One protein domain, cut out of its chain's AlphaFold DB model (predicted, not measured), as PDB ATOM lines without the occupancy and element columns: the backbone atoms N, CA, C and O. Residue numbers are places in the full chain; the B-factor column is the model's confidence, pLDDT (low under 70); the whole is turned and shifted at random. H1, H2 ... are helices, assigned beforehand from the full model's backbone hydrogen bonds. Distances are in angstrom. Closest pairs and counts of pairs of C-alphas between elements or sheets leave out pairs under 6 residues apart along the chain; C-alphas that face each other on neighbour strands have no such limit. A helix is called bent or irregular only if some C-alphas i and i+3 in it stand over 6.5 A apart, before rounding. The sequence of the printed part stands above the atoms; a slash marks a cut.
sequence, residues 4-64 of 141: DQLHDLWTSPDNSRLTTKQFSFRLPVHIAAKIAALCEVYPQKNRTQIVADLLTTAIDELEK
ATOM      1  N   ASP A   4     282.762 191.613 248.200       63.28
ATOM      2  CA  ASP A   4     282.658 192.880 247.475       63.28
ATOM      3  C   ASP A   4     281.321 193.608 247.722       63.28
ATOM      4  O   ASP A   4     281.201 194.790 247.423       63.28
ATOM      5  N   GLN A   5     280.326 192.921 248.298       64.94
ATOM      6  CA  GLN A   5     279.014 193.490 248.644       64.94
ATOM      7  C   GLN A   5     278.955 194.050 250.075       64.94
ATOM      8  O   GLN A   5     277.945 194.629 250.472       64.94
ATOM      9  N   LEU A   6     280.028 193.900 250.861       62.44
ATOM     10  CA  LEU A   6     280.096 194.426 252.229       62.44
ATOM     11  C   LEU A   6     280.029 195.958 252.278       62.44
ATOM     12  O   LEU A   6     279.469 196.519 253.217       62.44
ATOM     13  N   HIS A   7     280.544 196.631 251.246       60.66
ATOM     14  CA  HIS A   7     280.508 198.089 251.143       60.66
ATOM     15  C   HIS A   7     279.081 198.650 251.153       60.66
ATOM     16  O   HIS A   7     278.823 199.649 251.826       60.66
ATOM     17  N   ASP A   8     278.147 197.984 250.473       60.53
ATOM     18  CA  ASP A   8     276.753 198.428 250.391       60.53
ATOM     19  C   ASP A   8     276.034 198.236 251.734       60.53
ATOM     20  O   ASP A   8     275.300 199.111 252.202       60.53
ATOM     21  N   LEU A   9     276.316 197.120 252.411       56.50
ATOM     22  CA  LEU A   9     275.714 196.766 253.697       56.50
ATOM     23  C   LEU A   9     276.191 197.687 254.832       56.50
ATOM     24  O   LEU A   9     275.420 198.050 255.726       56.50
ATOM     25  N   TRP A  10     277.433 198.171 254.747       59.00
ATOM     26  CA  TRP A  10     277.971 199.152 255.686       59.00
ATOM     27  C   TRP A  10     277.317 200.540 255.613       59.00
ATOM     28  O   TRP A  10     277.594 201.389 256.460       59.00
ATOM     29  N   THR A  11     276.393 200.772 254.686       53.09
ATOM     30  CA  THR A  11     275.641 202.036 254.614       53.09
ATOM     31  C   THR A  11     274.269 201.948 255.307       53.09
ATOM     32  O   THR A  11     273.626 202.971 255.529       53.09
ATOM     33  N   SER A  12     273.826 200.750 255.715       43.00
ATOM     34  CA  SER A  12     272.512 200.527 256.342       43.00
ATOM     35  C   SER A  12     272.589 200.461 257.883       43.00
ATOM     36  O   SER A  12     273.588 199.957 258.421       43.00
ATOM     37  N   PRO A  13     271.564 200.947 258.623       41.53
ATOM     38  CA  PRO A  13     271.427 200.691 260.055       41.53
ATOM     39  C   PRO A  13     271.197 199.194 260.293       41.53
ATOM     40  O   PRO A  13     270.341 198.584 259.656       41.53
ATOM     41  N   ASP A  14     271.997 198.617 261.186       51.22
ATOM     42  CA  ASP A  14     272.046 197.180 261.450       51.22
ATOM     43  C   ASP A  14     271.457 196.866 262.831       51.22
ATOM     44  O   ASP A  14     271.676 197.611 263.790       51.22
ATOM     45  N   ASN A  15     270.675 195.790 262.912       40.41
ATOM     46  CA  ASN A  15     269.796 195.467 264.042       40.41
ATOM     47  C   ASN A  15     270.090 194.053 264.579       40.41
ATOM     48  O   ASN A  15     269.181 193.273 264.867       40.41
ATOM     49  N   SER A  16     271.371 193.688 264.671       61.19
ATOM     50  CA  SER A  16     271.796 192.382 265.174       61.19
ATOM     51  C   SER A  16     271.815 192.356 266.712       61.19
ATOM     52  O   SER A  16     272.495 193.144 267.373       61.19
ATOM     53  N   ARG A  17     271.040 191.438 267.311       67.50
ATOM     54  CA  ARG A  17     271.103 191.144 268.753       67.50
ATOM     55  C   ARG A  17     272.465 190.520 269.063       67.50
ATOM     56  O   ARG A  17     272.833 189.505 268.483       67.50
ATOM     57  N   LEU A  18     273.210 191.136 269.977       78.50
ATOM     58  CA  LEU A  18     274.532 190.666 270.389       78.50
ATOM     59  C   LEU A  18     274.428 189.704 271.576       78.50
ATOM     60  O   LEU A  18     273.559 189.844 272.437       78.50
ATOM     61  N   THR A  19     275.360 188.755 271.652       79.44
ATOM     62  CA  THR A  19     275.508 187.875 272.818       79.44
ATOM     63  C   THR A  19     275.880 188.678 274.065       79.44
ATOM     64  O   THR A  19     276.614 189.661 273.981       79.44
ATOM     65  N   THR A  20     275.462 188.225 275.251       76.38
ATOM     66  CA  THR A  20     275.850 188.854 276.533       76.38
ATOM     67  C   THR A  20     277.347 188.747 276.824       76.38
ATOM     68  O   THR A  20     277.923 189.617 277.476       76.38
ATOM     69  N   LYS A  21     277.988 187.672 276.354       81.44
ATOM     70  CA  LYS A  21     279.417 187.414 276.553       81.44
ATOM     71  C   LYS A  21     280.250 188.122 275.491       81.44
ATOM     72  O   LYS A  21     279.936 188.071 274.303       81.44
ATOM     73  N   GLN A  22     281.361 188.713 275.922       84.56
ATOM     74  CA  GLN A  22     282.372 189.242 275.016       84.56
ATOM     75  C   GLN A  22     283.328 188.124 274.586       84.56
ATOM     76  O   GLN A  22     283.979 187.492 275.418       84.56
ATOM     77  N   PHE A  23     283.470 187.927 273.278       84.00
ATOM     78  CA  PHE A  23     284.497 187.052 272.716       84.00
ATOM     79  C   PHE A  23     285.784 187.848 272.487       84.00
ATOM     80  O   PHE A  23     285.786 188.847 271.770       84.00
ATOM     81  N   SER A  24     286.884 187.409 273.102       88.94
ATOM     82  CA  SER A  24     288.209 188.018 272.938       88.94
ATOM     83  C   SER A  24     289.193 186.993 272.389       88.94
ATOM     84  O   SER A  24     289.398 185.938 272.985       88.94
ATOM     85  N   PHE A  25     289.828 187.311 271.265       90.12
ATOM     86  CA  PHE A  25     290.841 186.474 270.623       90.12
ATOM     87  C   PHE A  25     292.048 187.316 270.209       90.12
ATOM     88  O   PHE A  25     291.930 188.504 269.906       90.12
ATOM     89  N   ARG A  26     293.237 186.700 270.195       94.94
ATOM     90  CA  ARG A  26     294.448 187.343 269.670       94.94
ATOM     91  C   ARG A  26     294.496 187.180 268.158       94.94
ATOM     92  O   ARG A  26     294.389 186.067 267.654       94.94
ATOM     93  N   LEU A  27     294.686 188.291 267.455       94.81
ATOM     94  CA  LEU A  27     294.781 188.316 266.001       94.81
ATOM     95  C   LEU A  27     296.237 188.305 265.524       94.81
ATOM     96  O   LEU A  27     297.090 188.932 266.160       94.81
ATOM     97  N   PRO A  28     296.528 187.676 264.371       97.62
ATOM     98  CA  PRO A  28     297.772 187.925 263.658       97.62
ATOM     99  C   PRO A  28     297.933 189.422 263.362       97.62
ATOM    100  O   PRO A  28     296.975 190.086 262.963       97.62
ATOM    101  N   VAL A  29     299.157 189.941 263.502       97.75
ATOM    102  CA  VAL A  29     299.461 191.382 263.382       97.75
ATOM    103  C   VAL A  29     298.934 191.983 262.076       97.75
ATOM    104  O   VAL A  29     298.323 193.046 262.085       97.75
ATOM    105  N   HIS A  30     299.098 191.278 260.953       97.75
ATOM    106  CA  HIS A  30     298.641 191.757 259.647       97.75
ATOM    107  C   HIS A  30     297.108 191.839 259.532       97.75
ATOM    108  O   HIS A  30     296.601 192.699 258.819       97.75
ATOM    109  N   ILE A  31     296.361 190.978 260.232       96.81
ATOM    110  CA  ILE A  31     294.894 191.047 260.277       96.81
ATOM    111  C   ILE A  31     294.459 192.222 261.150       96.81
ATOM    112  O   ILE A  31     293.602 192.999 260.738       96.81
ATOM    113  N   ALA A  32     295.094 192.403 262.311       96.25
ATOM    114  CA  ALA A  32     294.822 193.541 263.184       96.25
ATOM    115  C   ALA A  32     295.078 194.884 262.473       96.25
ATOM    116  O   ALA A  32     294.245 195.783 262.558       96.25
ATOM    117  N   ALA A  33     296.174 194.993 261.712       97.44
ATOM    118  CA  ALA A  33     296.487 196.177 260.912       97.44
ATOM    119  C   ALA A  33     295.424 196.460 259.837       97.44
ATOM    120  O   ALA A  33     294.988 197.597 259.687       97.44
ATOM    121  N   LYS A  34     294.949 195.425 259.128       97.12
ATOM    122  CA  LYS A  34     293.875 195.568 258.130       97.12
ATOM    123  C   LYS A  34     292.552 196.012 258.758       97.12
ATOM    124  O   LYS A  34     291.893 196.881 258.203       97.12
ATOM    125  N   ILE A  35     292.178 195.460 259.916       95.88
ATOM    126  CA  ILE A  35     290.966 195.884 260.637       95.88
ATOM    127  C   ILE A  35     291.086 197.345 261.081       95.88
ATOM    128  O   ILE A  35     290.127 198.097 260.943       95.88
ATOM    129  N   ALA A  36     292.254 197.761 261.582       95.19
ATOM    130  CA  ALA A  36     292.490 199.155 261.948       95.19
ATOM    131  C   ALA A  36     292.332 200.091 260.738       95.19
ATOM    132  O   ALA A  36     291.584 201.060 260.824       95.19
ATOM    133  N   ALA A  37     292.930 199.740 259.595       97.12
ATOM    134  CA  ALA A  37     292.780 200.498 258.354       97.12
ATOM    135  C   ALA A  37     291.317 200.567 257.877       97.12
ATOM    136  O   ALA A  37     290.858 201.622 257.455       97.12
ATOM    137  N   LEU A  38     290.547 199.477 257.985       95.81
ATOM    138  CA  LEU A  38     289.121 199.487 257.638       95.81
ATOM    139  C   LEU A  38     288.318 200.449 258.524       95.81
ATOM    140  O   LEU A  38     287.452 201.151 258.014       95.81
ATOM    141  N   CYS A  39     288.619 200.526 259.822       93.94
ATOM    142  CA  CYS A  39     287.986 201.500 260.717       93.94
ATOM    143  C   CYS A  39     288.302 202.956 260.333       93.94
ATOM    144  O   CYS A  39     287.457 203.825 260.524       93.94
ATOM    145  N   GLU A  40     289.498 203.231 259.807       94.75
ATOM    146  CA  GLU A  40     289.878 204.568 259.328       94.75
ATOM    147  C   GLU A  40     289.172 204.923 258.013       94.75
ATOM    148  O   GLU A  40     288.683 206.040 257.854       94.75
ATOM    149  N   VAL A  41     289.083 203.964 257.085       95.38
ATOM    150  CA  VAL A  41     288.429 204.151 255.779       95.38
ATOM    151  C   VAL A  41     286.902 204.258 255.915       95.38
ATOM    152  O   VAL A  41     286.277 205.000 255.158       95.38
ATOM    153  N   TYR A  42     286.298 203.573 256.893       92.88
ATOM    154  CA  TYR A  42     284.849 203.559 257.144       92.88
ATOM    155  C   TYR A  42     284.505 204.099 258.545       92.88
ATOM    156  O   TYR A  42     284.060 203.341 259.411       92.88
ATOM    157  N   PRO A  43     284.632 205.418 258.787       89.38
ATOM    158  CA  PRO A  43     284.514 206.002 260.129       89.38
ATOM    159  C   PRO A  43     283.107 205.910 260.741       89.38
ATOM    160  O   PRO A  43     282.948 206.077 261.946       89.38
ATOM    161  N   GLN A  44     282.080 205.645 259.926       89.62
ATOM    162  CA  GLN A  44     280.694 205.488 260.384       89.62
ATOM    163  C   GLN A  44     280.404 204.098 260.972       89.62
ATOM    164  O   GLN A  44     279.324 203.880 261.522       89.62
ATOM    165  N   LYS A  45     281.341 203.148 260.861       82.44
ATOM    166  CA  LYS A  45     281.202 201.796 261.407       82.44
ATOM    167  C   LYS A  45     282.187 201.579 262.536       82.44
ATOM    168  O   LYS A  45     283.381 201.854 262.429       82.44
ATOM    169  N   ASN A  46     281.682 201.043 263.640       87.50
ATOM    170  CA  ASN A  46     282.545 200.657 264.742       87.50
ATOM    171  C   ASN A  46     283.262 199.331 264.431       87.50
ATOM    172  O   ASN A  46     282.853 198.546 263.573       87.50
ATOM    173  N   ARG A  47     284.349 199.063 265.163       90.19
ATOM    174  CA  ARG A  47     285.165 197.853 264.977       90.19
ATOM    175  C   ARG A  47     284.352 196.562 265.105       90.19
ATOM    176  O   ARG A  47     284.624 195.615 264.375       90.19
ATOM    177  N   THR A  48     283.381 196.522 266.017       90.25
ATOM    178  CA  THR A  48     282.524 195.348 266.229       90.25
ATOM    179  C   THR A  48     281.691 195.048 264.991       90.25
ATOM    180  O   THR A  48     281.662 193.897 264.577       90.25
ATOM    181  N   GLN A  49     281.090 196.062 264.364       89.00
ATOM    182  CA  GLN A  49     280.310 195.909 263.129       89.00
ATOM    183  C   GLN A  49     281.178 195.373 261.989       89.00
ATOM    184  O   GLN A  49     280.858 194.343 261.411       89.00
ATOM    185  N   ILE A  50     282.335 195.999 261.739       91.56
ATOM    186  CA  ILE A  50     283.257 195.556 260.678       91.56
ATOM    187  C   ILE A  50     283.664 194.091 260.882       91.56
ATOM    188  O   ILE A  50     283.645 193.300 259.941       91.56
ATOM    189  N   VAL A  51     284.037 193.714 262.109       93.12
ATOM    190  CA  VAL A  51     284.446 192.336 262.416       93.12
ATOM    191  C   VAL A  51     283.272 191.366 262.302       93.12
ATOM    192  O   VAL A  51     283.459 190.286 261.747       93.12
ATOM    193  N   ALA A  52     282.086 191.733 262.789       90.94
ATOM    194  CA  ALA A  52     280.890 190.906 262.681       90.94
ATOM    195  C   ALA A  52     280.549 190.632 261.211       90.94
ATOM    196  O   ALA A  52     280.419 189.473 260.833       90.94
ATOM    197  N   ASP A  53     280.531 191.659 260.365       90.62
ATOM    198  CA  ASP A  53     280.199 191.520 258.945       90.62
ATOM    199  C   ASP A  53     281.216 190.660 258.184       90.62
ATOM    200  O   ASP A  53     280.844 189.811 257.368       90.62
ATOM    201  N   LEU A  54     282.511 190.828 258.480       94.50
ATOM    202  CA  LEU A  54     283.571 189.990 257.914       94.50
ATOM    203  C   LEU A  54     283.427 188.524 258.341       94.50
ATOM    204  O   LEU A  54     283.581 187.629 257.509       94.50
ATOM    205  N   LEU A  55     283.135 188.274 259.621       94.25
ATOM    206  CA  LEU A  55     282.942 186.922 260.146       94.25
ATOM    207  C   LEU A  55     281.697 186.264 259.552       94.25
ATOM    208  O   LEU A  55     281.805 185.149 259.048       94.25
ATOM    209  N   THR A  56     280.560 186.960 259.546       91.88
ATOM    210  CA  THR A  56     279.313 186.493 258.928       91.88
ATOM    211  C   THR A  56     279.552 186.131 257.470       91.88
ATOM    212  O   THR A  56     279.253 185.021 257.042       91.88
ATOM    213  N   THR A  57     280.205 187.018 256.718       92.75
ATOM    214  CA  THR A  57     280.498 186.780 255.301       92.75
ATOM    215  C   THR A  57     281.377 185.548 255.097       92.75
ATOM    216  O   THR A  57     281.064 184.708 254.255       92.75
ATOM    217  N   ALA A  58     282.459 185.417 255.867       95.25
ATOM    218  CA  ALA A  58     283.382 184.294 255.741       95.25
ATOM    219  C   ALA A  58     282.736 182.955 256.138       95.25
ATOM    220  O   ALA A  58     282.980 181.943 255.476       95.25
ATOM    221  N   ILE A  59     281.909 182.941 257.188       95.00
ATOM    222  CA  ILE A  59     281.189 181.745 257.644       95.00
ATOM    223  C   ILE A  59     280.134 181.337 256.613       95.00
ATOM    224  O   ILE A  59     280.111 180.173 256.221       95.00
ATOM    225  N   ASP A  60     279.342 182.279 256.098       91.88
ATOM    226  CA  ASP A  60     278.350 182.017 255.051       91.88
ATOM    227  C   ASP A  60     278.985 181.435 253.784       91.88
ATOM    228  O   ASP A  60     278.445 180.524 253.150       91.88
ATOM    229  N   GLU A  61     280.118 181.996 253.353       92.69
ATOM    230  CA  GLU A  61     280.837 181.494 252.183       92.69
ATOM    231  C   GLU A  61     281.419 180.103 252.422       92.69
ATOM    232  O   GLU A  61     281.380 179.263 251.519       92.69
ATOM    233  N   LEU A  62     281.956 179.855 253.618       93.94
ATOM    234  CA  LEU A  62     282.461 178.545 254.002       93.94
ATOM    235  C   LEU A  62     281.331 177.513 254.020       93.94
ATOM    236  O   LEU A  62     281.479 176.448 253.425       93.94
ATOM    237  N   GLU A  63     280.203 177.834 254.651       93.06
ATOM    238  CA  GLU A  63     279.052 176.944 254.779       93.06
ATOM    239  C   GLU A  63     278.517 176.508 253.412       93.06
ATOM    240  O   GLU A  63     278.301 175.318 253.185       93.06
ATOM    241  N   LYS A  64     278.369 177.447 252.471       90.25
ATOM    242  CA  LYS A  64     277.900 177.157 251.103       90.25
ATOM    243  C   LYS A  64     278.808 176.199 250.333       90.25
ATOM    244  O   LYS A  64     278.372 175.623 249.345       90.25
TER     245      LYS A  64
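AT A GLANCE: This is residues 4 to 64 of the 141 residues of an uncharacterized protein of Candidatus Nitrotoga sp. LAW (UniProt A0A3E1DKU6). Two helices, H2 and H3, make an open V, with the last part of H2 packed on the first part of H3, and a third, very short helix, H1, lies near H3 at Leu 6 and Asp 53. From H1 a long link with no named element, residues 10 to 28, swings in a wide arc to the far end of H2, and its residues 19 to 28 stick out, as do the first residues of H2, 29 to 34, and the last residues of H3, 58 to 64. The printed part has 61 residues with three named helices, H1, H2 and H3 in that order along the chain, and no named strand; its class is all helix. The whole is only just compact, close to loose, with a radius of gyration of the C-alphas of 12.3 A, and the C-alphas span 28 by 27 by 26 A.

IN THESE COORDINATES: Find C-alpha 4 at (282.658, 192.880, 247.475), where the printed part begins; from there H1 runs over residues 4 to 9, Asp 4 to Leu 9, and is 10.1 A from first to last C-alpha. H1 is irregular, but only just: its C-alphas 4 and 7 are 6.7 A apart. Next follow residues 10 to 28, whose C-alphas lie 10 to 18 A from the mean of all C-alphas; look for C-alpha 20 at (275.850, 188.854, 276.533) along the way. At C-alpha 29, printed at (299.461, 191.382, 263.382), H2 begins; it holds residues 29 to 41, Val 29 to Val 41, and is 18.5 A from first to last C-alpha. After five residues you reach H3, the longest helix, with 18 residues from Arg 47 to Lys 64. It is 26.0 A from first to last C-alpha and ends at C-alpha 64, at (277.900, 177.157, 251.103).

HOW THE PARTS SIT: Start with H1 and look from Leu 6 to Asp 53 of H3: their C-alphas, the closest of the two helices, are 7.3 A apart. H1 and H3 are close but not clearly touching, with 1 pair of C-alphas within 8 A. Their lines stand at a steep tilt of 50 degrees, opposite ways, though the line of H1 is a rough one. H1 and H2 are apart. Go on to H2 and you will find that it touches H3, with 6 pairs of C-alphas within 8 A. The closest are the C-alphas of Cys 39 and Arg 47, 6.3 A apart. H2 touches H3 with residues 35 to 39 alone, and H3 touches H2 with residues 47 to 51 alone. H2 and H3 stand at a steep tilt of 64 degrees, opposite ways, and their centres are 15.4 A apart. Along the backbone, each O i to N i+4 pair in H2 and H3 is within hydrogen-bond range. In H1, 0 of 2 such pairs are within range, while 2 of 3 O i to N i+3 pairs are.

THE WHOLE: The printed part runs from residue 4 to residue 64 without a cut. The link from H1 to H2, 19 residues, is long, and the link from H2 to H3, 5 residues, is tight. The two C-alphas farthest apart are those of Glu 40 and Lys 64, at 31.0 A, while the first and last printed C-alphas, of Asp 4 and Lys 64, are 16.8 A apart. Without the stretches that stand free, residues 19 to 34 and 58 to 64, the body has 38 residues, spans 25 by 19 by 17 A and has a radius of gyration of 9.5 A. Look at the B-factor column for the model's confidence: the mean pLDDT of the printed part is 83.4, and residues 4 to 17 are under 70. The mean is 61 in H1, 96 in H2 and 92 in H3.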